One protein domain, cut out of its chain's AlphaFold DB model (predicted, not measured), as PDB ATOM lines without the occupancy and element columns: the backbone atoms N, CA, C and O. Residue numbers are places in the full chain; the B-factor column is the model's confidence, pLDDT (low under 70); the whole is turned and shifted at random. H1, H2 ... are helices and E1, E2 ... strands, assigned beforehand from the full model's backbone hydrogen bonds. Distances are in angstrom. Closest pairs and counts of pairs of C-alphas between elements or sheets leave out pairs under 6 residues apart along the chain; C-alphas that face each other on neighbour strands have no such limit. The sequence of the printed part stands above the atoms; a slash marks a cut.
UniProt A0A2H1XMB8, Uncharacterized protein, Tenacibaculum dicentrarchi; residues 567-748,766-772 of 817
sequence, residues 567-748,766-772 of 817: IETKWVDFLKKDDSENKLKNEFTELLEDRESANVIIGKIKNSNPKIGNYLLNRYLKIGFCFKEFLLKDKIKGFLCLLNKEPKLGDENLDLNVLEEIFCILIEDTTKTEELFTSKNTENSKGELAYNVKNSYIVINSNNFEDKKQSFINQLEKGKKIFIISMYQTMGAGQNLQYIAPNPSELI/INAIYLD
ATOM      1  N   ILE A 567      45.516 -23.684 -24.680       87.50
ATOM      2  CA  ILE A 567      45.866 -24.736 -25.645       87.50
ATOM      3  C   ILE A 567      44.806 -25.835 -25.561       87.50
ATOM      4  O   ILE A 567      44.733 -26.566 -24.575       87.50
ATOM      5  N   GLU A 568      43.987 -25.959 -26.602       89.94
ATOM      6  CA  GLU A 568      43.010 -27.043 -26.729       89.94
ATOM      7  C   GLU A 568      43.701 -28.288 -27.309       89.94
ATOM      8  O   GLU A 568      44.277 -28.242 -28.396       89.94
ATOM      9  N   THR A 569      43.658 -29.410 -26.584       92.31
ATOM     10  CA  THR A 569      44.188 -30.697 -27.064       92.31
ATOM     11  C   THR A 569      43.048 -31.695 -27.224       92.31
ATOM     12  O   THR A 569      42.226 -31.862 -26.323       92.31
ATOM     13  N   LYS A 570      42.977 -32.357 -28.384       92.94
ATOM     14  CA  LYS A 570      41.936 -33.342 -28.699       92.94
ATOM     15  C   LYS A 570      42.552 -34.555 -29.386       92.94
ATOM     16  O   LYS A 570      43.316 -34.418 -30.339       92.94
ATOM     17  N   TRP A 571      42.195 -35.745 -28.915       91.69
ATOM     18  CA  TRP A 571      42.485 -36.984 -29.632       91.69
ATOM     19  C   TRP A 571      41.491 -37.136 -30.780       91.69
ATOM     20  O   TRP A 571      40.283 -37.154 -30.556       91.69
ATOM     21  N   VAL A 572      42.003 -37.228 -32.006       90.44
ATOM     22  CA  VAL A 572      41.182 -37.349 -33.215       90.44
ATOM     23  C   VAL A 572      41.245 -38.794 -33.704       90.44
ATOM     24  O   VAL A 572      42.191 -39.200 -34.385       90.44
ATOM     25  N   ASP A 573      40.261 -39.598 -33.307       87.12
ATOM     26  CA  ASP A 573      40.112 -40.985 -33.743       87.12
ATOM     27  C   ASP A 573      38.641 -41.406 -33.694       87.12
ATOM     28  O   ASP A 573      38.041 -41.416 -32.623       87.12
ATOM     29  N   PHE A 574      38.070 -41.741 -34.851       87.81
ATOM     30  CA  PHE A 574      36.631 -41.999 -34.987       87.81
ATOM     31  C   PHE A 574      36.334 -43.492 -35.155       87.81
ATOM     32  O   PHE A 574      35.395 -44.034 -34.567       87.81
ATOM     33  N   LEU A 575      37.191 -44.195 -35.907       84.62
ATOM     34  CA  LEU A 575      36.973 -45.594 -36.281       84.62
ATOM     35  C   LEU A 575      38.098 -46.531 -35.837       84.62
ATOM     36  O   LEU A 575      39.284 -46.290 -36.079       84.62
ATOM     37  N   LYS A 576      37.699 -47.678 -35.289       82.56
ATOM     38  CA  LYS A 576      38.534 -48.856 -35.046       82.56
ATOM     39  C   LYS A 576      38.472 -49.822 -36.234       82.56
ATOM     40  O   LYS A 576      37.605 -49.736 -37.105       82.56
ATOM     41  N   LYS A 577      39.418 -50.767 -36.269       75.50
ATOM     42  CA  LYS A 577      39.581 -51.728 -37.373       75.50
ATOM     43  C   LYS A 577      38.302 -52.521 -37.677       75.50
ATOM     44  O   LYS A 577      38.005 -52.709 -38.849       75.50
ATOM     45  N   ASP A 578      37.552 -52.891 -36.640       79.50
ATOM     46  CA  ASP A 578      36.384 -53.777 -36.729       79.50
ATOM     47  C   ASP A 578      35.045 -53.034 -36.533       79.50
ATOM     48  O   ASP A 578      34.011 -53.650 -36.284       79.50
ATOM     49  N   ASP A 579      35.050 -51.698 -36.618       85.19
ATOM     50  CA  ASP A 579      33.830 -50.894 -36.496       85.19
ATOM     51  C   ASP A 579      32.860 -51.126 -37.670       85.19
ATOM     52  O   ASP A 579      33.268 -51.297 -38.821       85.19
ATOM     53  N   SER A 580      31.556 -51.100 -37.366       84.75
ATOM     54  CA  SER A 580      30.486 -51.357 -38.338       84.75
ATOM     55  C   SER A 580      30.335 -50.253 -39.392       84.75
ATOM     56  O   SER A 580      30.622 -49.079 -39.146       84.75
ATOM     57  N   GLU A 581      29.776 -50.609 -40.553       82.94
ATOM     58  CA  GLU A 581      29.465 -49.649 -41.620       82.94
ATOM     59  C   GLU A 581      28.441 -48.582 -41.189       82.94
ATOM     60  O   GLU A 581      28.506 -47.443 -41.647       82.94
ATOM     61  N   ASN A 582      27.534 -48.911 -40.262       85.81
ATOM     62  CA  ASN A 582      26.602 -47.932 -39.699       85.81
ATOM     63  C   ASN A 582      27.337 -46.858 -38.896       85.81
ATOM     64  O   ASN A 582      27.024 -45.679 -39.036       85.81
ATOM     65  N   LYS A 583      28.348 -47.245 -38.109       89.38
ATOM     66  CA  LYS A 583      29.168 -46.277 -37.378       89.38
ATOM     67  C   LYS A 583      29.928 -45.372 -38.345       89.38
ATOM     68  O   LYS A 583      29.857 -44.163 -38.205       89.38
ATOM     69  N   LEU A 584      30.568 -45.937 -39.371       87.06
ATOM     70  CA  LEU A 584      31.219 -45.161 -40.435       87.06
ATOM     71  C   LEU A 584      30.283 -44.099 -41.033       87.06
ATOM     72  O   LEU A 584      30.672 -42.939 -41.146       87.06
ATOM     73  N   LYS A 585      29.061 -44.492 -41.415       89.19
ATOM     74  CA  LYS A 585      28.077 -43.564 -41.987       89.19
ATOM     75  C   LYS A 585      27.702 -42.462 -41.001       89.19
ATOM     76  O   LYS A 585      27.689 -41.305 -41.404       89.19
ATOM     77  N   ASN A 586      27.461 -42.811 -39.737       92.06
ATOM     78  CA  ASN A 586      27.131 -41.840 -38.697       92.06
ATOM     79  C   ASN A 586      28.256 -40.816 -38.504       92.06
ATOM     80  O   ASN A 586      27.977 -39.628 -38.535       92.06
ATOM     81  N   GLU A 587      29.515 -41.248 -38.417       94.12
ATOM     82  CA  GLU A 587      30.661 -40.339 -38.235       94.12
ATOM     83  C   GLU A 587      30.823 -39.369 -39.424       94.12
ATOM     84  O   GLU A 587      31.098 -38.185 -39.239       94.12
ATOM     85  N   PHE A 588      30.611 -39.833 -40.663       93.62
ATOM     86  CA  PHE A 588      30.610 -38.942 -41.834       93.62
ATOM     87  C   PHE A 588      29.397 -38.004 -41.861       93.62
ATOM     88  O   PHE A 588      29.540 -36.848 -42.253       93.62
ATOM     89  N   THR A 589      28.218 -38.480 -41.448       93.75
ATOM     90  CA  THR A 589      27.016 -37.637 -41.326       93.75
ATOM     91  C   THR A 589      27.194 -36.577 -40.241       93.75
ATOM     92  O   THR A 589      26.811 -35.437 -40.457       93.75
ATOM     93  N   GLU A 590      27.828 -36.895 -39.112       93.50
ATOM     94  CA  GLU A 590      28.155 -35.917 -38.064       93.50
ATOM     95  C   GLU A 590      29.196 -34.888 -38.531       93.50
ATOM     96  O   GLU A 590      29.106 -33.705 -38.196       93.50
ATOM     97  N   LEU A 591      30.181 -35.314 -39.328       94.38
ATOM     98  CA  LEU A 591      31.182 -34.408 -39.887       94.38
ATOM     99  C   LEU A 591      30.550 -33.381 -40.838       94.38
ATOM    100  O   LEU A 591      30.784 -32.182 -40.671       94.38
ATOM    101  N   LEU A 592      29.784 -33.863 -41.820       93.81
ATOM    102  CA  LEU A 592      29.236 -33.055 -42.917       93.81
ATOM    103  C   LEU A 592      27.880 -32.415 -42.587       93.81
ATOM    104  O   LEU A 592      27.438 -31.538 -43.316       93.81
ATOM    105  N   GLU A 593      27.220 -32.864 -41.517       92.81
ATOM    106  CA  GLU A 593      25.848 -32.492 -41.134       92.81
ATOM    107  C   GLU A 593      24.784 -32.830 -42.197       92.81
ATOM    108  O   GLU A 593      23.628 -32.434 -42.076       92.81
ATOM    109  N   ASP A 594      25.151 -33.646 -43.192       93.00
ATOM    110  CA  ASP A 594      24.259 -34.151 -44.229       93.00
ATOM    111  C   ASP A 594      24.509 -35.634 -44.540       93.00
ATOM    112  O   ASP A 594      25.632 -36.094 -44.792       93.00
ATOM    113  N   ARG A 595      23.418 -36.403 -44.541       91.00
ATOM    114  CA  ARG A 595      23.449 -37.853 -44.745       91.00
ATOM    115  C   ARG A 595      23.642 -38.220 -46.213       91.00
ATOM    116  O   ARG A 595      24.258 -39.252 -46.495       91.00
ATOM    117  N   GLU A 596      23.110 -37.432 -47.144       90.81
ATOM    118  CA  GLU A 596      23.255 -37.715 -48.575       90.81
ATOM    119  C   GLU A 596      24.702 -37.505 -49.021       90.81
ATOM    120  O   GLU A 596      25.321 -38.430 -49.558       90.81
ATOM    121  N   SER A 597      25.285 -36.362 -48.666       89.62
ATOM    122  CA  SER A 597      26.689 -36.024 -48.898       89.62
ATOM    123  C   SER A 597      27.631 -37.059 -48.288       89.62
ATOM    124  O   SER A 597      28.551 -37.535 -48.957       89.62
ATOM    125  N   ALA A 598      27.364 -37.502 -47.051       91.56
ATOM    126  CA  ALA A 598      28.116 -38.579 -46.408       91.56
ATOM    127  C   ALA A 598      28.109 -39.876 -47.237       91.56
ATOM    128  O   ALA A 598      29.160 -40.486 -47.447       91.56
ATOM    129  N   ASN A 599      26.947 -40.293 -47.750       91.38
ATOM    130  CA  ASN A 599      26.843 -41.495 -48.581       91.38
ATOM    131  C   ASN A 599      27.570 -41.337 -49.926       91.38
ATOM    132  O   ASN A 599      28.227 -42.284 -50.365       91.38
ATOM    133  N   VAL A 600      27.497 -40.160 -50.556       92.38
ATOM    134  CA  VAL A 600      28.200 -39.861 -51.815       92.38
ATOM    135  C   VAL A 600      29.713 -39.932 -51.623       92.38
ATOM    136  O   VAL A 600      30.390 -40.634 -52.379       92.38
ATOM    137  N   ILE A 601      30.247 -39.277 -50.589       92.56
ATOM    138  CA  ILE A 601      31.684 -39.284 -50.281       92.56
ATOM    139  C   ILE A 601      32.167 -40.703 -49.965       92.56
ATOM    140  O   ILE A 601      33.154 -41.159 -50.548       92.56
ATOM    141  N   ILE A 602      31.454 -41.447 -49.111       90.69
ATOM    142  CA  ILE A 602      31.793 -42.848 -48.810       90.69
ATOM    143  C   ILE A 602      31.784 -43.692 -50.092       90.69
ATOM    144  O   ILE A 602      32.698 -44.493 -50.304       90.69
ATOM    145  N   GLY A 603      30.778 -43.507 -50.952       89.12
ATOM    146  CA  GLY A 603      30.669 -44.187 -52.240       89.12
ATOM    147  C   GLY A 603      31.864 -43.906 -53.149       89.12
ATOM    148  O   GLY A 603      32.466 -44.843 -53.668       89.12
ATOM    149  N   LYS A 604      32.274 -42.640 -53.283       88.88
ATOM    150  CA  LYS A 604      33.453 -42.249 -54.075       88.88
ATOM    151  C   LYS A 604      34.737 -42.872 -53.540       88.88
ATOM    152  O   LYS A 604      35.487 -43.461 -54.312       88.88
ATOM    153  N   ILE A 605      34.951 -42.828 -52.224       88.38
ATOM    154  CA  ILE A 605      36.129 -43.442 -51.599       88.38
ATOM    155  C   ILE A 605      36.170 -44.954 -51.877       88.38
ATOM    156  O   ILE A 605      37.211 -45.486 -52.265       88.38
ATOM    157  N   LYS A 606      35.040 -45.654 -51.707       87.12
ATOM    158  CA  LYS A 606      34.938 -47.101 -51.967       87.12
ATOM    159  C   LYS A 606      35.066 -47.447 -53.451       87.12
ATOM    160  O   LYS A 606      35.623 -48.491 -53.768       87.12
ATOM    161  N   ASN A 607      34.602 -46.593 -54.360       84.56
ATOM    162  CA  ASN A 607      34.774 -46.800 -55.800       84.56
ATOM    163  C   ASN A 607      36.247 -46.687 -56.211       84.56
ATOM    164  O   ASN A 607      36.723 -47.515 -56.985       84.56
ATOM    165  N   SER A 608      36.976 -45.715 -55.656       79.00
ATOM    166  CA  SER A 608      38.416 -45.563 -55.900       79.00
ATOM    167  C   SER A 608      39.239 -46.711 -55.308       79.00
ATOM    168  O   SER A 608      40.288 -47.055 -55.846       79.00
ATOM    169  N   ASN A 609      38.779 -47.333 -54.217       81.25
ATOM    170  CA  ASN A 609      39.418 -48.507 -53.626       81.25
ATOM    171  C   ASN A 609      38.382 -49.462 -53.002       81.25
ATOM    172  O   ASN A 609      38.042 -49.335 -51.821       81.25
ATOM    173  N   PRO A 610      37.913 -50.478 -53.752       77.56
ATOM    174  CA  PRO A 610      36.866 -51.392 -53.285       77.56
ATOM    175  C   PRO A 610      37.239 -52.216 -52.047       77.56
ATOM    176  O   PRO A 610      36.363 -52.741 -51.364       77.56
ATOM    177  N   LYS A 611      38.538 -52.350 -51.751       78.00
ATOM    178  CA  LYS A 611      39.068 -53.092 -50.593       78.00
ATOM    179  C   LYS A 611      39.519 -52.165 -49.464       78.00
ATOM    180  O   LYS A 611      40.287 -52.585 -48.595       78.00
ATOM    181  N   ILE A 612      39.082 -50.905 -49.477       80.25
ATOM    182  CA  ILE A 612      39.493 -49.926 -48.480       80.25
ATOM    183  C   ILE A 612      39.058 -50.359 -47.073       80.25
ATOM    184  O   ILE A 612      37.893 -50.646 -46.812       80.25
ATOM    185  N   GLY A 613      40.016 -50.427 -46.149       81.94
ATOM    186  CA  GLY A 613      39.738 -50.729 -44.744       81.94
ATOM    187  C   GLY A 613      39.379 -49.480 -43.935       81.94
ATOM    188  O   GLY A 613      39.757 -48.362 -44.300       81.94
ATOM    189  N   ASN A 614      38.757 -49.676 -42.765       83.75
ATOM    190  CA  ASN A 614      38.376 -48.600 -41.834       83.75
ATOM    191  C   ASN A 614      39.525 -47.641 -41.494       83.75
ATOM    192  O   ASN A 614      39.297 -46.453 -41.303       83.75
ATOM    193  N   TYR A 615      40.770 -48.126 -41.465       82.12
ATOM    194  CA  TYR A 615      41.948 -47.289 -41.231       82.12
ATOM    195  C   TYR A 615      42.082 -46.132 -42.239       82.12
ATOM    196  O   TYR A 615      42.384 -45.007 -41.843       82.12
ATOM    197  N   LEU A 616      41.857 -46.393 -43.530       84.88
ATOM    198  CA  LEU A 616      41.983 -45.372 -44.572       84.88
ATOM    199  C   LEU A 616      40.764 -44.442 -44.591       84.88
ATOM    200  O   LEU A 616      40.933 -43.238 -44.743       84.88
ATOM    201  N   LEU A 617      39.561 -44.960 -44.334       88.88
ATOM    202  CA  LEU A 617      38.352 -44.138 -44.182       88.88
ATOM    203  C   LEU A 617      38.466 -43.169 -42.994       88.88
ATOM    204  O   LEU A 617      38.179 -41.981 -43.119       88.88
ATOM    205  N   ASN A 618      38.988 -43.651 -41.866       90.94
ATOM    206  CA  ASN A 618      39.260 -42.837 -40.683       90.94
ATOM    207  C   ASN A 618      40.270 -41.712 -40.973       90.94
ATOM    208  O   ASN A 618      40.221 -40.661 -40.346       90.94
ATOM    209  N   ARG A 619      41.177 -41.890 -41.945       91.25
ATOM    210  CA  ARG A 619      42.101 -40.827 -42.364       91.25
ATOM    211  C   ARG A 619      41.361 -39.642 -42.991       91.25
ATOM    212  O   ARG A 619      41.695 -38.509 -42.660       91.25
ATOM    213  N   TYR A 620      40.357 -39.889 -43.835       93.88
ATOM    214  CA  TYR A 620      39.514 -38.824 -44.396       93.88
ATOM    215  C   TYR A 620      38.726 -38.099 -43.304       93.88
ATOM    216  O   TYR A 620      38.755 -36.872 -43.265       93.88
ATOM    217  N   LEU A 621      38.118 -38.842 -42.370       94.38
ATOM    218  CA  LEU A 621      37.405 -38.258 -41.225       94.38
ATOM    219  C   LEU A 621      38.313 -37.363 -40.375       94.38
ATOM    220  O   LEU A 621      37.932 -36.248 -40.041       94.38
ATOM    221  N   LYS A 622      39.538 -37.811 -40.071       95.06
ATOM    222  CA  LYS A 622      40.529 -37.024 -39.315       95.06
ATOM    223  C   LYS A 622      40.877 -35.714 -40.008       95.06
ATOM    224  O   LYS A 622      40.874 -34.670 -39.362       95.06
ATOM    225  N   ILE A 623      41.162 -35.761 -41.310       96.75
ATOM    226  CA  ILE A 623      41.514 -34.563 -42.083       96.75
ATOM    227  C   ILE A 623      40.313 -33.616 -42.175       96.75
ATOM    228  O   ILE A 623      40.471 -32.429 -41.902       96.75
ATOM    229  N   GLY A 624      39.126 -34.137 -42.499       96.75
ATOM    230  CA  GLY A 624      37.897 -33.352 -42.589       96.75
ATOM    231  C   GLY A 624      37.513 -32.711 -41.256       96.75
ATOM    232  O   GLY A 624      37.219 -31.522 -41.217       96.75
ATOM    233  N   PHE A 625      37.608 -33.449 -40.146       96.38
ATOM    234  CA  PHE A 625      37.363 -32.911 -38.807       96.38
ATOM    235  C   PHE A 625      38.322 -31.761 -38.471       96.38
ATOM    236  O   PHE A 625      37.889 -30.692 -38.047       96.38
ATOM    237  N   CYS A 626      39.626 -31.944 -38.705       96.81
ATOM    238  CA  CYS A 626      40.615 -30.886 -38.488       96.81
ATOM    239  C   CYS A 626      40.356 -29.660 -39.375       96.81
ATOM    240  O   CYS A 626      40.555 -28.531 -38.930       96.81
ATOM    241  N   PHE A 627      39.901 -29.874 -40.612       97.56
ATOM    242  CA  PHE A 627      39.520 -28.793 -41.513       97.56
ATOM    243  C   PHE A 627      38.281 -28.042 -41.004       97.56
ATOM    244  O   PHE A 627      38.308 -26.817 -40.939       97.56
ATOM    245  N   LYS A 628      37.247 -28.752 -40.535       96.25
ATOM    246  CA  LYS A 628      36.050 -28.158 -39.913       96.25
ATOM    247  C   LYS A 628      36.411 -27.282 -38.707       96.25
ATOM    248  O   LYS A 628      35.996 -26.128 -38.644       96.25
ATOM    249  N   GLU A 629      37.248 -27.773 -37.792       95.06
ATOM    250  CA  GLU A 629      37.727 -26.982 -36.643       95.06
ATOM    251  C   GLU A 629      38.531 -25.743 -37.075       95.06
ATOM    252  O   GLU A 629      38.389 -24.666 -36.495       95.06
ATOM    253  N   PHE A 630      39.356 -25.866 -38.120       96.06
ATOM    254  CA  PHE A 630      40.089 -24.739 -38.704       96.06
ATOM    255  C   PHE A 630      39.153 -23.645 -39.248       96.06
ATOM    256  O   PHE A 630      39.419 -22.453 -39.048       96.06
ATOM    257  N   LEU A 631      38.052 -24.029 -39.897       95.69
ATOM    258  CA  LEU A 631      37.050 -23.083 -40.394       95.69
ATOM    259  C   LEU A 631      36.367 -22.355 -39.232       95.69
ATOM    260  O   LEU A 631      36.402 -21.124 -39.196       95.69
ATOM    261  N   LEU A 632      35.867 -23.102 -38.242       93.38
ATOM    262  CA  LEU A 632      35.070 -22.581 -37.122       93.38
ATOM    263  C   LEU A 632      35.847 -21.684 -36.141       93.38
ATOM    264  O   LEU A 632      35.252 -20.864 -35.443       93.38
ATOM    265  N   LYS A 633      37.174 -21.825 -36.040       92.06
ATOM    266  CA  LYS A 633      37.993 -21.080 -35.067       92.06
ATOM    267  C   LYS A 633      38.695 -19.889 -35.730       92.06
ATOM    268  O   LYS A 633      39.727 -20.038 -36.383       92.06
ATOM    269  N   ASP A 634      38.195 -18.669 -35.539       86.81
ATOM    270  CA  ASP A 634      38.713 -17.461 -36.220       86.81
ATOM    271  C   ASP A 634      40.160 -17.078 -35.912       86.81
ATOM    272  O   ASP A 634      40.853 -16.521 -36.775       86.81
ATOM    273  N   LYS A 635      40.623 -17.404 -34.700       86.38
ATOM    274  CA  LYS A 635      41.996 -17.149 -34.240       86.38
ATOM    275  C   LYS A 635      43.029 -18.066 -34.904       86.38
ATOM    276  O   LYS A 635      44.218 -17.759 -34.870       86.38
ATOM    277  N   ILE A 636      42.600 -19.174 -35.511       90.38
ATOM    278  CA  ILE A 636      43.489 -20.092 -36.224       90.38
ATOM    279  C   ILE A 636      43.602 -19.612 -37.672       90.38
ATOM    280  O   ILE A 636      42.729 -19.881 -38.490       90.38
ATOM    281  N   LYS A 637      44.671 -18.883 -38.008       91.06
ATOM    282  CA  LYS A 637      44.934 -18.446 -39.390       91.06
ATOM    283  C   LYS A 637      45.726 -19.490 -40.170       91.06
ATOM    284  O   LYS A 637      45.386 -19.788 -41.308       91.06
ATOM    285  N   GLY A 638      46.742 -20.078 -39.547       93.62
ATOM    286  CA  GLY A 638      47.478 -21.213 -40.098       93.62
ATOM    287  C   GLY A 638      47.169 -22.496 -39.338       93.62
ATOM    288  O   GLY A 638      47.291 -22.523 -38.110       93.62
ATOM    289  N   PHE A 639      46.844 -23.563 -40.065       95.69
ATOM    290  CA  PHE A 639      46.709 -24.911 -39.511       95.69
ATOM    291  C   PHE A 639      47.659 -25.865 -40.239       95.69
ATOM    292  O   PHE A 639      47.574 -25.998 -41.457       95.69
ATOM    293  N   LEU A 640      48.550 -26.547 -39.517       95.19
ATOM    294  CA  LEU A 640      49.474 -27.528 -40.088       95.19
ATOM    295  C   LEU A 640      48.968 -28.957 -39.859       95.19
ATOM    296  O   LEU A 640      48.920 -29.446 -38.738       95.19
ATOM    297  N   CYS A 641      48.634 -29.658 -40.933       95.25
ATOM    298  CA  CYS A 641      48.216 -31.052 -40.939       95.25
ATOM    299  C   CYS A 641      49.382 -31.940 -41.404       95.25
ATOM    300  O   CYS A 641      49.705 -31.978 -42.594       95.25
ATOM    301  N   LEU A 642      50.039 -32.634 -40.466       93.00
ATOM    302  CA  LEU A 642      51.149 -33.547 -40.751       93.00
ATOM    303  C   LEU A 642      50.656 -34.986 -40.896       93.00
ATOM    304  O   LEU A 642      50.166 -35.588 -39.943       93.00
ATOM    305  N   LEU A 643      50.832 -35.539 -42.094       91.88
ATOM    306  CA  LEU A 643      50.370 -36.866 -42.487       91.88
ATOM    307  C   LEU A 643      51.533 -37.834 -42.741       91.88
ATOM    308  O   LEU A 643      52.655 -37.443 -43.074       91.88
ATOM    309  N   ASN A 644      51.245 -39.136 -42.661       87.12
ATOM    310  CA  ASN A 644      52.188 -40.177 -43.090       87.12
ATOM    311  C   ASN A 644      52.204 -40.395 -44.611       87.12
ATOM    312  O   ASN A 644      53.176 -40.923 -45.148       87.12
ATOM    313  N   LYS A 645      51.124 -40.020 -45.309       86.88
ATOM    314  CA  LYS A 645      50.963 -40.196 -46.756       86.88
ATOM    315  C   LYS A 645      50.512 -38.888 -47.397       86.88
ATOM    316  O   LYS A 645      49.632 -38.212 -46.878       86.88
ATOM    317  N   GLU A 646      51.113 -38.574 -48.539       89.56
ATOM    318  CA  GLU A 646      50.738 -37.437 -49.379       89.56
ATOM    319  C   GLU A 646      49.370 -37.655 -50.041       89.56
ATOM    320  O   GLU A 646      49.190 -38.709 -50.661       89.56
ATOM    321  N   PRO A 647      48.441 -36.683 -49.971       91.31
ATOM    322  CA  PRO A 647      47.239 -36.705 -50.795       91.31
ATOM    323  C   PRO A 647      47.593 -36.395 -52.254       91.31
ATOM    324  O   PRO A 647      48.277 -35.408 -52.539       91.31
ATOM    325  N   LYS A 648      47.142 -37.236 -53.187       90.81
ATOM    326  CA  LYS A 648      47.409 -37.078 -54.628       90.81
ATOM    327  C   LYS A 648      46.125 -37.260 -55.425       90.81
ATOM    328  O   LYS A 648      45.246 -38.005 -55.011       90.81
ATOM    329  N   LEU A 649      46.035 -36.584 -56.569       88.06
ATOM    330  CA  LEU A 649      44.888 -36.697 -57.473       88.06
ATOM    331  C   LEU A 649      44.715 -38.156 -57.919       88.06
ATOM    332  O   LEU A 649      45.639 -38.724 -58.504       88.06
ATOM    333  N   GLY A 650      43.556 -38.749 -57.622       83.56
ATOM    334  CA  GLY A 650      43.212 -40.119 -58.006       83.56
ATOM    335  C   GLY A 650      43.970 -41.225 -57.259       83.56
ATOM    336  O   GLY A 650      44.008 -42.354 -57.738       83.56
ATOM    337  N   ASP A 651      44.620 -40.937 -56.124       88.56
ATOM    338  CA  ASP A 651      45.324 -41.967 -55.346       88.56
ATOM    339  C   ASP A 651      44.353 -42.853 -54.550       88.56
ATOM    340  O   ASP A 651      43.576 -42.373 -53.729       88.56
ATOM    341  N   GLU A 652      44.469 -44.172 -54.727       84.69
ATOM    342  CA  GLU A 652      43.589 -45.193 -54.125       84.69
ATOM    343  C   GLU A 652      43.541 -45.183 -52.584       84.69
ATOM    344  O   GLU A 652      42.639 -45.757 -51.971       84.69
ATOM    345  N   ASN A 653      44.545 -44.608 -51.922       85.44
ATOM    346  CA  ASN A 653      44.688 -44.635 -50.467       85.44
ATOM    347  C   ASN A 653      44.498 -43.254 -49.819       85.44
ATOM    348  O   ASN A 653      44.338 -43.191 -48.595       85.44
ATOM    349  N   LEU A 654      44.613 -42.166 -50.589       90.62
ATOM    350  CA  LEU A 654      44.320 -40.793 -50.170       90.62
ATOM    351  C   LEU A 654      44.177 -39.865 -51.394       90.62
ATOM    352  O   LEU A 654      45.109 -39.142 -51.758       90.62
ATOM    353  N   ASP A 655      43.004 -39.896 -52.012       92.06
ATOM    354  CA  ASP A 655      42.625 -39.055 -53.145       92.06
ATOM    355  C   ASP A 655      42.387 -37.596 -52.729       92.06
ATOM    356  O   ASP A 655      41.549 -37.303 -51.870       92.06
ATOM    357  N   LEU A 656      43.112 -36.684 -53.376       93.31
ATOM    358  CA  LEU A 656      42.962 -35.246 -53.190       93.31
ATOM    359  C   LEU A 656      41.627 -34.711 -53.732       93.31
ATOM    360  O   LEU A 656      41.084 -33.804 -53.113       93.31
ATOM    361  N   ASN A 657      41.064 -35.276 -54.806       93.31
ATOM    362  CA  ASN A 657      39.771 -34.822 -55.345       93.31
ATOM    363  C   ASN A 657      38.650 -35.021 -54.323       93.31
ATOM    364  O   ASN A 657      37.832 -34.139 -54.095       93.31
ATOM    365  N   VAL A 658      38.658 -36.171 -53.646       93.75
ATOM    366  CA  VAL A 658      37.687 -36.465 -52.587       93.75
ATOM    367  C   VAL A 658      37.872 -35.527 -51.391       93.75
ATOM    368  O   VAL A 658      36.889 -35.101 -50.793       93.75
ATOM    369  N   LEU A 659      39.115 -35.182 -51.033       95.81
ATOM    370  CA  LEU A 659      39.366 -34.189 -49.983       95.81
ATOM    371  C   LEU A 659      38.873 -32.795 -50.385       95.81
ATOM    372  O   LEU A 659      38.276 -32.128 -49.549       95.81
ATOM    373  N   GLU A 660      39.089 -32.372 -51.634       95.50
ATOM    374  CA  GLU A 660      38.560 -31.103 -52.148       95.50
ATOM    375  C   GLU A 660      37.034 -31.061 -52.054       95.50
ATOM    376  O   GLU A 660      36.499 -30.065 -51.585       95.50
ATOM    377  N   GLU A 661      36.335 -32.142 -52.405       94.44
ATOM    378  CA  GLU A 661      34.876 -32.214 -52.259       94.44
ATOM    379  C   GLU A 661      34.424 -32.130 -50.798       94.44
ATOM    380  O   GLU A 661      33.506 -31.378 -50.486       94.44
ATOM    381  N   ILE A 662      35.092 -32.850 -49.887       95.94
ATOM    382  CA  ILE A 662      34.831 -32.733 -48.443       95.94
ATOM    383  C   ILE A 662      35.037 -31.282 -47.989       95.94
ATOM    384  O   ILE A 662      34.238 -30.766 -47.216       95.94
ATOM    385  N   PHE A 663      36.090 -30.613 -48.460       97.19
ATOM    386  CA  PHE A 663      36.363 -29.219 -48.114       97.19
ATOM    387  C   PHE A 663      35.323 -28.258 -48.696       97.19
ATOM    388  O   PHE A 663      34.929 -27.341 -47.981       97.19
ATOM    389  N   CYS A 664      34.858 -28.469 -49.932       95.88
ATOM    390  CA  CYS A 664      33.766 -27.690 -50.523       95.88
ATOM    391  C   CYS A 664      32.503 -27.797 -49.670       95.88
ATOM    392  O   CYS A 664      32.027 -26.775 -49.195       95.88
ATOM    393  N   ILE A 665      32.040 -29.021 -49.381       94.44
ATOM    394  CA  ILE A 665      30.837 -29.261 -48.563       94.44
ATOM    395  C   ILE A 665      30.989 -28.603 -47.187       94.44
ATOM    396  O   ILE A 665      30.095 -27.909 -46.714       94.44
ATOM    397  N   LEU A 666      32.157 -28.762 -46.552       96.00
ATOM    398  CA  LEU A 666      32.410 -28.140 -45.255       96.00
ATOM    399  C   LEU A 666      32.358 -26.608 -45.325       96.00
ATOM    400  O   LEU A 666      31.855 -26.002 -44.386       96.00
ATOM    401  N   ILE A 667      32.850 -25.980 -46.397       94.94
ATOM    402  CA  ILE A 667      32.859 -24.517 -46.551       94.94
ATOM    403  C   ILE A 667      31.484 -23.962 -46.931       94.94
ATOM    404  O   ILE A 667      31.077 -22.967 -46.334       94.94
ATOM    405  N   GLU A 668      30.831 -24.543 -47.934       93.12
ATOM    406  CA  GLU A 668      29.594 -24.034 -48.544       93.12
ATOM    407  C   GLU A 668      28.380 -24.422 -47.690       93.12
ATOM    408  O   GLU A 668      27.613 -23.561 -47.252       93.12
ATOM    409  N   ASP A 669      28.258 -25.709 -47.352       89.31
ATOM    410  CA  ASP A 669      27.040 -26.260 -46.755       89.31
ATOM    411  C   ASP A 669      27.102 -26.304 -45.224       89.31
ATOM    412  O   ASP A 669      26.131 -25.947 -44.549       89.31
ATOM    413  N   THR A 670      28.244 -26.713 -44.656       89.50
ATOM    414  CA  THR A 670      28.369 -26.932 -43.205       89.50
ATOM    415  C   THR A 670      28.690 -25.644 -42.442       89.50
ATOM    416  O   THR A 670      27.952 -25.260 -41.538       89.50
ATOM    417  N   THR A 671      29.797 -24.960 -42.759       90.81
ATOM    418  CA  THR A 671      30.265 -23.798 -41.976       90.81
ATOM    419  C   THR A 671      29.924 -22.450 -42.596       90.81
ATOM    420  O   THR A 671      29.990 -21.450 -41.884       90.81
ATOM    421  N   LYS A 672      29.553 -22.405 -43.883       91.19
ATOM    422  CA  LYS A 672      29.177 -21.186 -44.628       91.19
ATOM    423  C   LYS A 672      30.254 -20.096 -44.576       91.19
ATOM    424  O   LYS A 672      29.997 -18.962 -44.188       91.19
ATOM    425  N   THR A 673      31.486 -20.454 -44.938       90.56
ATOM    426  CA  THR A 673      32.690 -19.601 -44.808       90.56
ATOM    427  C   THR A 673      33.339 -19.232 -46.150       90.56
ATOM    428  O   THR A 673      34.556 -19.047 -46.234       90.56
ATOM    429  N   GLU A 674      32.560 -19.167 -47.228       90.06
ATOM    430  CA  GLU A 674      33.039 -18.946 -48.606       90.06
ATOM    431  C   GLU A 674      33.866 -17.662 -48.762       90.06
ATOM    432  O   GLU A 674      34.915 -17.650 -49.417       90.06
ATOM    433  N   GLU A 675      33.434 -16.585 -48.104       88.94
ATOM    434  CA  GLU A 675      34.063 -15.260 -48.123       88.94
ATOM    435  C   GLU A 675      35.560 -15.275 -47.775       88.94
ATOM    436  O   GLU A 675      36.336 -14.517 -48.368       88.94
ATOM    437  N   LEU A 676      35.987 -16.185 -46.889       87.12
ATOM    438  CA  LEU A 676      37.378 -16.328 -46.443       87.12
ATOM    439  C   LEU A 676      38.325 -16.756 -47.573       87.12
ATOM    440  O   LEU A 676      39.532 -16.507 -47.496       87.12
ATOM    441  N   PHE A 677      37.789 -17.392 -48.616       91.06
ATOM    442  CA  PHE A 677      38.557 -18.035 -49.685       91.06
ATOM    443  C   PHE A 677      38.281 -17.431 -51.065       91.06
ATOM    444  O   PHE A 677      38.603 -18.022 -52.101       91.06
ATOM    445  N   THR A 678      37.742 -16.214 -51.090       84.88
ATOM    446  CA  THR A 678      37.543 -15.451 -52.321       84.88
ATOM    447  C   THR A 678      38.850 -14.838 -52.841       84.88
ATOM    448  O   THR A 678      39.751 -14.429 -52.096       84.88
ATOM    449  N   SER A 679      38.988 -14.777 -54.164       78.12
ATOM    450  CA  SER A 679      40.141 -14.168 -54.837       78.12
ATOM    451  C   SER A 679      39.714 -13.420 -56.097       78.12
ATOM    452  O   SER A 679      38.692 -13.749 -56.690       78.12
ATOM    453  N   LYS A 680      40.480 -12.395 -56.500       72.88
ATOM    454  CA  LYS A 680      40.201 -11.642 -57.733       72.88
ATOM    455  C   LYS A 680      40.342 -12.573 -58.932       72.88
ATOM    456  O   LYS A 680      41.429 -13.109 -59.149       72.88
ATOM    457  N   ASN A 681      39.268 -12.739 -59.694       59.00
ATOM    458  CA  ASN A 681      39.280 -13.581 -60.878       59.00
ATOM    459  C   ASN A 681      40.113 -12.915 -61.988       59.00
ATOM    460  O   ASN A 681      39.838 -11.781 -62.381       59.00
ATOM    461  N   THR A 682      41.159 -13.593 -62.465       55.06
ATOM    462  CA  THR A 682      42.081 -13.073 -63.491       55.06
ATOM    463  C   THR A 682      41.561 -13.230 -64.920       55.06
ATOM    464  O   THR A 682      42.152 -12.660 -65.832       55.06
ATOM    465  N   GLU A 683      40.475 -13.977 -65.123       55.56
ATOM    466  CA  GLU A 683      39.913 -14.264 -66.454       55.56
ATOM    467  C   GLU A 683      38.802 -13.283 -66.867       55.56
ATOM    468  O   GLU A 683      38.522 -13.134 -68.053       55.56
ATOM    469  N   ASN A 684      38.233 -12.533 -65.915       54.19
ATOM    470  CA  ASN A 684      37.181 -11.550 -66.175       54.19
ATOM    471  C   ASN A 684      37.707 -10.121 -65.988       54.19
ATOM    472  O   ASN A 684      38.143  -9.737 -64.902       54.19
ATOM    473  N   SER A 685      37.571  -9.281 -67.016       52.06
ATOM    474  CA  SER A 685      38.052  -7.887 -67.086       52.06
ATOM    475  C   SER A 685      37.493  -6.934 -66.011       52.06
ATOM    476  O   SER A 685      37.885  -5.771 -65.963       52.06
ATOM    477  N   LYS A 686      36.568  -7.403 -65.161       57.97
ATOM    478  CA  LYS A 686      35.903  -6.638 -64.093       57.97
ATOM    479  C   LYS A 686      36.474  -6.876 -62.687       57.97
ATOM    480  O   LYS A 686      36.107  -6.150 -61.770       57.97
ATOM    481  N   GLY A 687      37.385  -7.839 -62.500       57.69
ATOM    482  CA  GLY A 687      38.071  -8.055 -61.217       57.69
ATOM    483  C   GLY A 687      37.170  -8.505 -60.057       57.69
ATOM    484  O   GLY A 687      37.508  -8.245 -58.900       57.69
ATOM    485  N   GLU A 688      36.044  -9.159 -60.355       69.38
ATOM    486  CA  GLU A 688      35.108  -9.694 -59.360       69.38
ATOM    487  C   GLU A 688      35.779 -10.764 -58.480       69.38
ATOM    488  O   GLU A 688      36.644 -11.529 -58.927       69.38
ATOM    489  N   LEU A 689      35.411 -10.781 -57.197       74.12
ATOM    490  CA  LEU A 689      35.875 -11.774 -56.233       74.12
ATOM    491  C   LEU A 689      35.107 -13.078 -56.462       74.12
ATOM    492  O   LEU A 689      33.886 -13.092 -56.359       74.12
ATOM    493  N   ALA A 690      35.823 -14.162 -56.754       82.88
ATOM    494  CA  ALA A 690      35.247 -15.492 -56.920       82.88
ATOM    495  C   ALA A 690      35.763 -16.439 -55.831       82.88
ATOM    496  O   ALA A 690      36.958 -16.425 -55.499       82.88
ATOM    497  N   TYR A 691      34.857 -17.249 -55.280       86.56
ATOM    498  CA  TYR A 691      35.187 -18.346 -54.377       86.56
ATOM    499  C   TYR A 691      35.945 -19.450 -55.125       86.56
ATOM    500  O   TYR A 691      35.654 -19.756 -56.282       86.56
ATOM    501  N   ASN A 692      36.945 -20.036 -54.463       87.38
ATOM    502  CA  ASN A 692      37.624 -21.231 -54.945       87.38
ATOM    503  C   ASN A 692      38.177 -22.032 -53.761       87.38
ATOM    504  O   ASN A 692      39.034 -21.534 -53.024       87.38
ATOM    505  N   VAL A 693      37.759 -23.292 -53.621       89.38
ATOM    506  CA  VAL A 693      38.233 -24.206 -52.566       89.38
ATOM    507  C   VAL A 693      39.759 -24.320 -52.513       89.38
ATOM    508  O   VAL A 693      40.332 -24.440 -51.432       89.38
ATOM    509  N   LYS A 694      40.457 -24.192 -53.648       90.06
ATOM    510  CA  LYS A 694      41.928 -24.277 -53.724       90.06
ATOM    511  C   LYS A 694      42.640 -23.127 -53.015       90.06
ATOM    512  O   LYS A 694      43.830 -23.232 -52.744       90.06
ATOM    513  N   ASN A 695      41.928 -22.050 -52.684       90.06
ATOM    514  CA  ASN A 695      42.460 -20.976 -51.850       90.06
ATOM    515  C   ASN A 695      42.457 -21.329 -50.354       90.06
ATOM    516  O   ASN A 695      43.118 -20.643 -49.578       90.06
ATOM    517  N   SER A 696      41.729 -22.372 -49.936       92.81
ATOM    518  CA  SER A 696      41.601 -22.758 -48.524       92.81
ATOM    519  C   SER A 696      42.745 -23.625 -48.007       92.81
ATOM    520  O   SER A 696      43.002 -23.652 -46.800       92.81
ATOM    521  N   TYR A 697      43.460 -24.311 -48.901       94.69
ATOM    522  CA  TYR A 697      44.474 -25.279 -48.515       94.69
ATOM    523  C   TYR A 697      45.693 -25.267 -49.443       94.69
ATOM    524  O   TYR A 697      45.651 -24.805 -50.581       94.69
ATOM    525  N   ILE A 698      46.804 -25.817 -48.960       92.88
ATOM    526  CA  ILE A 698      48.000 -26.062 -49.765       92.88
ATOM    527  C   ILE A 698      48.637 -27.396 -49.384       92.88
ATOM    528  O   ILE A 698      48.880 -27.670 -48.212       92.88
ATOM    529  N   VAL A 699      48.952 -28.227 -50.383       90.94
ATOM    530  CA  VAL A 699      49.714 -29.469 -50.179       90.94
ATOM    531  C   VAL A 699      51.194 -29.204 -50.426       90.94
ATOM    532  O   VAL A 699      51.629 -28.913 -51.550       90.94
ATOM    533  N   ILE A 700      51.985 -29.329 -49.366       86.19
ATOM    534  CA  ILE A 700      53.426 -29.111 -49.370       86.19
ATOM    535  C   ILE A 700      54.137 -30.452 -49.394       86.19
ATOM    536  O   ILE A 700      54.125 -31.223 -48.434       86.19
ATOM    537  N   ASN A 701      54.821 -30.679 -50.504       81.62
ATOM    538  CA  ASN A 701      55.682 -31.819 -50.745       81.62
ATOM    539  C   ASN A 701      57.113 -31.332 -51.006       81.62
ATOM    540  O   ASN A 701      57.377 -30.134 -51.115       81.62
ATOM    541  N   SER A 702      58.058 -32.264 -51.125       69.44
ATOM    542  CA  SER A 702      59.462 -31.940 -51.421       69.44
ATOM    543  C   SER A 702      59.647 -31.252 -52.788       69.44
ATOM    544  O   SER A 702      60.715 -30.725 -53.086       69.44
ATOM    545  N   ASN A 703      58.608 -31.242 -53.628       63.88
ATOM    546  CA  ASN A 703      58.596 -30.635 -54.950       63.88
ATOM    547  C   ASN A 703      58.169 -29.158 -54.876       63.88
ATOM    548  O   ASN A 703      57.066 -28.856 -54.435       63.88
ATOM    549  N   ASN A 704      59.012 -28.241 -55.364       66.44
ATOM    550  CA  ASN A 704      58.764 -26.786 -55.336       66.44
ATOM    551  C   ASN A 704      58.453 -26.279 -53.915       66.44
ATOM    552  O   ASN A 704      57.630 -25.385 -53.717       66.44
ATOM    553  N   PHE A 705      59.108 -26.895 -52.923       76.69
ATOM    554  CA  PHE A 705      58.887 -26.637 -51.506       76.69
ATOM    555  C   PHE A 705      59.051 -25.152 -51.164       76.69
ATOM    556  O   PHE A 705      58.164 -24.584 -50.542       76.69
ATOM    557  N   GLU A 706      60.148 -24.517 -51.594       74.94
ATOM    558  CA  GLU A 706      60.431 -23.116 -51.247       74.94
ATOM    559  C   GLU A 706      59.413 -22.144 -51.866       74.94
ATOM    560  O   GLU A 706      58.965 -21.226 -51.188       74.94
ATOM    561  N   ASP A 707      58.969 -22.382 -53.105       78.25
ATOM    562  CA  ASP A 707      57.970 -21.524 -53.761       78.25
ATOM    563  C   ASP A 707      56.598 -21.644 -53.083       78.25
ATOM    564  O   ASP A 707      55.960 -20.641 -52.757       78.25
ATOM    565  N   LYS A 708      56.155 -22.881 -52.808       84.19
ATOM    566  CA  LYS A 708      54.920 -23.139 -52.051       84.19
ATOM    567  C   LYS A 708      55.001 -22.556 -50.647       84.19
ATOM    568  O   LYS A 708      54.024 -21.982 -50.170       84.19
ATOM    569  N   LYS A 709      56.170 -22.670 -50.012       86.75
ATOM    570  CA  LYS A 709      56.428 -22.123 -48.687       86.75
ATOM    571  C   LYS A 709      56.280 -20.613 -48.665       86.75
ATOM    572  O   LYS A 709      55.506 -20.087 -47.871       86.75
ATOM    573  N   GLN A 710      56.967 -19.927 -49.571       86.00
ATOM    574  CA  GLN A 710      56.865 -18.481 -49.686       86.00
ATOM    575  C   GLN A 710      55.430 -18.044 -50.001       86.00
ATOM    576  O   GLN A 710      54.957 -17.055 -49.450       86.00
ATOM    577  N   SER A 711      54.716 -18.798 -50.842       87.00
ATOM    578  CA  SER A 711      53.316 -18.520 -51.169       87.00
ATOM    579  C   SER A 711      52.412 -18.530 -49.933       87.00
ATOM    580  O   SER A 711      51.711 -17.546 -49.700       87.00
ATOM    581  N   PHE A 712      52.435 -19.590 -49.115       89.19
ATOM    582  CA  PHE A 712      51.555 -19.649 -47.944       89.19
ATOM    583  C   PHE A 712      51.997 -18.675 -46.841       89.19
ATOM    584  O   PHE A 712      51.137 -18.088 -46.190       89.19
ATOM    585  N   ILE A 713      53.307 -18.441 -46.665       90.88
ATOM    586  CA  ILE A 713      53.820 -17.419 -45.735       90.88
ATOM    587  C   ILE A 713      53.269 -16.046 -46.125       90.88
ATOM    588  O   ILE A 713      52.646 -15.387 -45.301       90.88
ATOM    589  N   ASN A 714      53.378 -15.661 -47.400       90.62
ATOM    590  CA  ASN A 714      52.849 -14.387 -47.891       90.62
ATOM    591  C   ASN A 714      51.325 -14.258 -47.696       90.62
ATOM    592  O   ASN A 714      50.803 -13.146 -47.620       90.62
ATOM    593  N   GLN A 715      50.585 -15.371 -47.685       90.44
ATOM    594  CA  GLN A 715      49.148 -15.368 -47.401       90.44
ATOM    595  C   GLN A 715      48.868 -15.166 -45.907       90.44
ATOM    596  O   GLN A 715      48.032 -14.331 -45.561       90.44
ATOM    597  N   LEU A 716      49.606 -15.860 -45.037       92.25
ATOM    598  CA  LEU A 716      49.516 -15.712 -43.583       92.25
ATOM    599  C   LEU A 716      49.890 -14.296 -43.118       92.25
ATOM    600  O   LEU A 716      49.192 -13.724 -42.284       92.25
ATOM    601  N   GLU A 717      50.927 -13.691 -43.706       92.31
ATOM    602  CA  GLU A 717      51.338 -12.303 -43.428       92.31
ATOM    603  C   GLU A 717      50.274 -11.275 -43.841       92.31
ATOM    604  O   GLU A 717      50.182 -10.201 -43.255       92.31
ATOM    605  N   LYS A 718      49.420 -11.614 -44.816       90.69
ATOM    606  CA  LYS A 718      48.251 -10.808 -45.213       90.69
ATOM    607  C   LYS A 718      47.008 -11.089 -44.362       90.69
ATOM    608  O   LYS A 718      45.939 -10.573 -44.673       90.69
ATOM    609  N   GLY A 719      47.114 -11.937 -43.337       88.81
ATOM    610  CA  GLY A 719      46.002 -12.321 -42.466       88.81
ATOM    611  C   GLY A 719      45.031 -13.341 -43.062       88.81
ATOM    612  O   GLY A 719      43.977 -13.579 -42.469       88.81
ATOM    613  N   LYS A 720      45.360 -13.962 -44.204       90.94
ATOM    614  CA  LYS A 720      44.514 -14.997 -44.813       90.94
ATOM    615  C   LYS A 720      44.581 -16.308 -44.030       90.94
ATOM    616  O   LYS A 720      45.626 -16.666 -43.487       90.94
ATOM    617  N   LYS A 721      43.458 -17.032 -44.014       93.50
ATOM    618  CA  LYS A 721      43.350 -18.387 -43.465       93.50
ATOM    619  C   LYS A 721      43.888 -19.401 -44.478       93.50
ATOM    620  O   LYS A 721      43.491 -19.354 -45.636       93.50
ATOM    621  N   ILE A 722      44.766 -20.314 -44.056       95.19
ATOM    622  CA  ILE A 722      45.251 -21.404 -44.912       95.19
ATOM    623  C   ILE A 722      45.491 -22.711 -44.145       95.19
ATOM    624  O   ILE A 722      46.149 -22.745 -43.099       95.19
ATOM    625  N   PHE A 723      44.978 -23.805 -44.710       96.69
ATOM    626  CA  PHE A 723      45.172 -25.166 -44.225       96.69
ATOM    627  C   PHE A 723      46.351 -25.833 -44.944       96.69
ATOM    628  O   PHE A 723      46.323 -26.102 -46.145       96.69
ATOM    629  N   ILE A 724      47.429 -26.093 -44.219       95.00
ATOM    630  CA  ILE A 724      48.687 -26.583 -44.777       95.00
ATOM    631  C   ILE A 724      48.758 -28.090 -44.565       95.00
ATOM    632  O   ILE A 724      48.933 -28.551 -43.441       95.00
ATOM    633  N   ILE A 725      48.680 -28.868 -45.639       94.75
ATOM    634  CA  ILE A 725      48.851 -30.322 -45.590       94.75
ATOM    635  C   ILE A 725      50.286 -30.656 -45.971       94.75
ATOM    636  O   ILE A 725      50.760 -30.274 -47.042       94.75
ATOM    637  N   SER A 726      50.992 -31.393 -45.123       91.81
ATOM    638  CA  SER A 726      52.338 -31.861 -45.438       91.81
ATOM    639  C   SER A 726      52.640 -33.213 -44.814       91.81
ATOM    640  O   SER A 726      51.842 -33.785 -44.078       91.81
ATOM    641  N   MET A 727      53.818 -33.740 -45.126       88.81
ATOM    642  CA  MET A 727      54.308 -35.011 -44.625       88.81
ATOM    643  C   MET A 727      55.429 -34.775 -43.621       88.81
ATOM    644  O   MET A 727      56.205 -33.820 -43.754       88.81
ATOM    645  N   TYR A 728      55.577 -35.692 -42.660       84.00
ATOM    646  CA  TYR A 728      56.665 -35.647 -41.674       84.00
ATOM    647  C   TYR A 728      58.047 -35.470 -42.319       84.00
ATOM    648  O   TYR A 728      58.858 -34.681 -41.847       84.00
ATOM    649  N   GLN A 729      58.298 -36.141 -43.446       73.75
ATOM    650  CA  GLN A 729      59.574 -36.061 -44.165       73.75
ATOM    651  C   GLN A 729      59.827 -34.703 -44.843       73.75
ATOM    652  O   GLN A 729      60.970 -34.394 -45.170       73.75
ATOM    653  N   THR A 730      58.782 -33.905 -45.085       74.94
ATOM    654  CA  THR A 730      58.879 -32.634 -45.812       74.94
ATOM    655  C   THR A 730      58.978 -31.452 -44.852       74.94
ATOM    656  O   THR A 730      59.974 -30.731 -44.876       74.94
ATOM    657  N   MET A 731      57.973 -31.246 -43.994       74.94
ATOM    658  CA  MET A 731      57.938 -30.105 -43.064       74.94
ATOM    659  C   MET A 731      58.413 -30.445 -41.650       74.94
ATOM    660  O   MET A 731      58.814 -29.540 -40.926       74.94
ATOM    661  N   GLY A 732      58.457 -31.728 -41.271       57.75
ATOM    662  CA  GLY A 732      58.974 -32.161 -39.965       57.75
ATOM    663  C   GLY A 732      60.502 -32.089 -39.832       57.75
ATOM    664  O   GLY A 732      61.029 -32.223 -38.734       57.75
ATOM    665  N   ALA A 733      61.226 -31.846 -40.928       60.44
ATOM    666  CA  ALA A 733      62.689 -31.806 -40.978       60.44
ATOM    667  C   ALA A 733      63.263 -30.390 -40.743       60.44
ATOM    668  O   ALA A 733      63.984 -29.866 -41.596       60.44
ATOM    669  N   GLY A 734      62.895 -29.740 -39.633       60.97
ATOM    670  CA  GLY A 734      63.544 -28.493 -39.193       60.97
ATOM    671  C   GLY A 734      63.313 -27.288 -40.114       60.97
ATOM    672  O   GLY A 734      64.244 -26.562 -40.454       60.97
ATOM    673  N   GLN A 735      62.077 -27.090 -40.583       72.94
ATOM    674  CA  GLN A 735      61.723 -25.953 -41.435       72.94
ATOM    675  C   GLN A 735      61.283 -24.750 -40.598       72.94
ATOM    676  O   GLN A 735      60.379 -24.863 -39.781       72.94
ATOM    677  N   ASN A 736      61.868 -23.575 -40.846       75.19
ATOM    678  CA  ASN A 736      61.401 -22.331 -40.230       75.19
ATOM    679  C   ASN A 736      60.084 -21.896 -40.889       75.19
ATOM    680  O   ASN A 736      60.110 -21.458 -42.041       75.19
ATOM    681  N   LEU A 737      58.959 -22.039 -40.186       84.19
ATOM    682  CA  LEU A 737      57.611 -21.672 -40.662       84.19
ATOM    683  C   LEU A 737      57.135 -20.313 -40.137       84.19
ATOM    684  O   LEU A 737      55.994 -19.924 -40.362       84.19
ATOM    685  N   GLN A 738      58.025 -19.600 -39.452       86.75
ATOM    686  CA  GLN A 738      57.739 -18.311 -38.848       86.75
ATOM    687  C   GLN A 738      57.441 -17.255 -39.914       86.75
ATOM    688  O   GLN A 738      58.151 -17.168 -40.918       86.75
ATOM    689  N   TYR A 739      56.438 -16.424 -39.658       89.81
ATOM    690  CA  TYR A 739      55.986 -15.359 -40.554       89.81
ATOM    691  C   TYR A 739      55.698 -14.082 -39.763       89.81
ATOM    692  O   TYR A 739      55.462 -14.147 -38.553       89.81
ATOM    693  N   ILE A 740      55.747 -12.916 -40.411       90.81
ATOM    694  CA  ILE A 740      55.431 -11.642 -39.746       90.81
ATOM    695  C   ILE A 740      53.946 -11.634 -39.379       90.81
ATOM    696  O   ILE A 740      53.082 -11.858 -40.226       90.81
ATOM    697  N   ALA A 741      53.636 -11.398 -38.106       89.69
ATOM    698  CA  ALA A 741      52.252 -11.389 -37.667       89.69
ATOM    699  C   ALA A 741      51.481 -10.229 -38.329       89.69
ATOM    700  O   ALA A 741      51.952  -9.092 -38.254       89.69
ATOM    701  N   PRO A 742      50.297 -10.477 -38.921       87.50
ATOM    702  CA  PRO A 742      49.487  -9.420 -39.528       87.50
ATOM    703  C   PRO A 742      49.033  -8.390 -38.483       87.50
ATOM    704  O   PRO A 742      49.121  -7.191 -38.725       87.50
ATOM    705  N   ASN A 743      48.646  -8.865 -37.290       86.06
ATOM    706  CA  ASN A 743      48.237  -8.044 -36.148       86.06
ATOM    707  C   ASN A 743      49.083  -8.392 -34.905       86.06
ATOM    708  O   ASN A 743      48.640  -9.161 -34.049       86.06
ATOM    709  N   PRO A 744      50.311  -7.855 -34.764       85.19
ATOM    710  CA  PRO A 744      51.192  -8.181 -33.638       85.19
ATOM    711  C   PRO A 744      50.616  -7.849 -32.257       85.19
ATOM    712  O   PRO A 744      50.972  -8.500 -31.278       85.19
ATOM    713  N   SER A 745      49.733  -6.851 -32.167       84.50
ATOM    714  CA  SER A 745      49.082  -6.421 -30.921       84.50
ATOM    715  C   SER A 745      48.129  -7.461 -30.334       84.50
ATOM    716  O   SER A 745      47.855  -7.422 -29.139       84.50
ATOM    717  N   GLU A 746      47.630  -8.391 -31.151       82.75
ATOM    718  CA  GLU A 746      46.753  -9.483 -30.710       82.75
ATOM    719  C   GLU A 746      47.541 -10.683 -30.159       82.75
ATOM    720  O   GLU A 746      46.953 -11.620 -29.614       82.75
ATOM    721  N   LEU A 747      48.871 -10.683 -30.298       84.88
ATOM    722  CA  LEU A 747      49.716 -11.783 -29.855       84.88
ATOM    723  C   LEU A 747      50.123 -11.642 -28.391       84.88
ATOM    724  O   LEU A 747      50.494 -10.574 -27.907       84.88
ATOM    725  N   ILE A 748      50.141 -12.778 -27.700       85.31
ATOM    726  CA  ILE A 748      50.592 -12.869 -26.315       85.31
ATOM    727  C   ILE A 748      52.065 -13.270 -26.302       85.31
ATOM    728  O   ILE A 748      52.447 -14.335 -26.790       85.31
ATOM    729  N   ILE A 766      52.785 -21.136 -36.722       90.06
ATOM    730  CA  ILE A 766      51.485 -21.735 -37.048       90.06
ATOM    731  C   ILE A 766      50.618 -21.898 -35.786       90.06
ATOM    732  O   ILE A 766      51.093 -22.336 -34.739       90.06
ATOM    733  N   ASN A 767      49.326 -21.561 -35.887       90.50
ATOM    734  CA  ASN A 767      48.430 -21.450 -34.729       90.50
ATOM    735  C   ASN A 767      47.895 -22.797 -34.228       90.50
ATOM    736  O   ASN A 767      47.582 -22.925 -33.047       90.50
ATOM    737  N   ALA A 768      47.762 -23.783 -35.116       94.06
ATOM    738  CA  ALA A 768      47.255 -25.108 -34.782       94.06
ATOM    739  C   ALA A 768      47.961 -26.200 -35.585       94.06
ATOM    740  O   ALA A 768      48.428 -25.974 -36.703       94.06
ATOM    741  N   ILE A 769      48.032 -27.399 -35.009       94.75
ATOM    742  CA  ILE A 769      48.707 -28.538 -35.619       94.75
ATOM    743  C   ILE A 769      47.923 -29.830 -35.391       94.75
ATOM    744  O   ILE A 769      47.477 -30.114 -34.282       94.75
ATOM    745  N   TYR A 770      47.804 -30.632 -36.444       95.38
ATOM    746  CA  TYR A 770      47.383 -32.024 -36.378       95.38
ATOM    747  C   TYR A 770      48.576 -32.925 -36.694       95.38
ATOM    748  O   TYR A 770      49.280 -32.722 -37.686       95.38
ATOM    749  N   LEU A 771      48.784 -33.931 -35.846       93.75
ATOM    750  CA  LEU A 771      49.855 -34.911 -35.965       93.75
ATOM    751  C   LEU A 771      49.240 -36.291 -36.198       93.75
ATOM    752  O   LEU A 771      48.726 -36.910 -35.267       93.75
ATOM    753  N   ASP A 772      49.299 -36.787 -37.435       90.56
ATOM    754  CA  ASP A 772      48.883 -38.158 -37.731       90.56
ATOM    755  C   ASP A 772      49.810 -39.149 -37.020       90.56
ATOM    756  O   ASP A 772      51.019 -38.926 -36.952       90.56
TER     757      ASP A 772
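What this domain is: This is residues 567 to 748 and 766 to 772 of the 817 residues of an uncharacterized protein of Tenacibaculum dicentrarchi (UniProt A0A2H1XMB8). A small, twisted, parallel sheet of four strands forms the core, with H3 over one face and H6 over the other, while H1, H2 and H4 cluster with H3 as a helical layer beyond it. A small hairpin, E2 and E3, lies far out from the core, with the short helix H5 before it. The printed part has 189 residues, in the order H1 H2 H3 E1 H4 H5 E2 E3 E4 H6 E5 H7 E6, and its class is mixed, helices and strands. It is compact, with a radius of gyration of the C-alphas of 17.1 A and spans of 48 by 42 by 32 A.

How they stand to each other: The sheet runs E4 (residues 697 to 700), E5 (722 to 727), E1 (638 to 643), E6 (768 to 771), parallel throughout, and its strands' lines turn by 51 degrees from edge to edge. N 698 and O 723 are 2.9 A apart, N 641 and O 724 2.8 A, and N 770 and O 640 2.8 A, within hydrogen-bond range. H3 (614 to 632) is on the sheet at a height of 10.6 A, over E1 and only just not over E5, on which 2 of its C-alphas fall; the closest C-alphas of H3 and E1, Phe 630 and Phe 639, are 6.7 A apart. On the opposite face, making three layers, helices on both faces, H6 (705 to 717) has a height of 8.9 A; E4, H6 and E5 form a strand-helix-strand unit, parallel neighbour strands joined through a helix, with a right-handed crossover. H7 (728 to 731) is on the same face as H6, over none of the strands. H4 (656 to 670) touches H3 at a steep tilt of 43 degrees, closest at the C-alphas of Lys 628 and Leu 666, 6.5 A. H2 (595 to 608) touches H4 at a shallow tilt of 4 degrees, opposite ways, closest at the C-alphas of Ile 601 and Val 658, 7.0 A. H1 (581 to 592) touches H3 with residues 587 to 591 alone, at a shallow tilt of 18 degrees, the same way, closest at the C-alphas of Leu 591 and Phe 625, 6.5 A. H5 (674 to 677) is near H4; E2 (678 to 680) and E3 (689 to 691) are an antiparallel hairpin, with N 679 and O 690 2.9 A apart. Every O i to N i+4 pair is within hydrogen-bond range in H1, H2 and H6; H3 has 14 of 15, H4 10 of 11, and H5 and H7 are too short for such a pair.

Where its parts are: H1 begins at C-alpha 581 (29.465, -49.649, -41.620), and E6 ends at C-alpha 771 (49.855, -34.911, -35.965). From first to last C-alpha, H3 measures 26.6 A, H2 20.2 A, H4 19.5 A, H6 18.1 A, H1 16.6 A, E5 16.3 A and E1 16.1 A.

The domain as a whole: The C-alphas of Asp 578 and Ser 685, the two farthest apart, are 55.0 A apart. Residues 749 to 765 are not printed, and C-alphas 748 and 766 are 13.9 A apart across the cut. The link from E1 to H4 is long, with 12 residues. The mean pLDDT of the printed part is 86.8; residues 681 to 688, 702 to 704 and 732 to 734 are under 70.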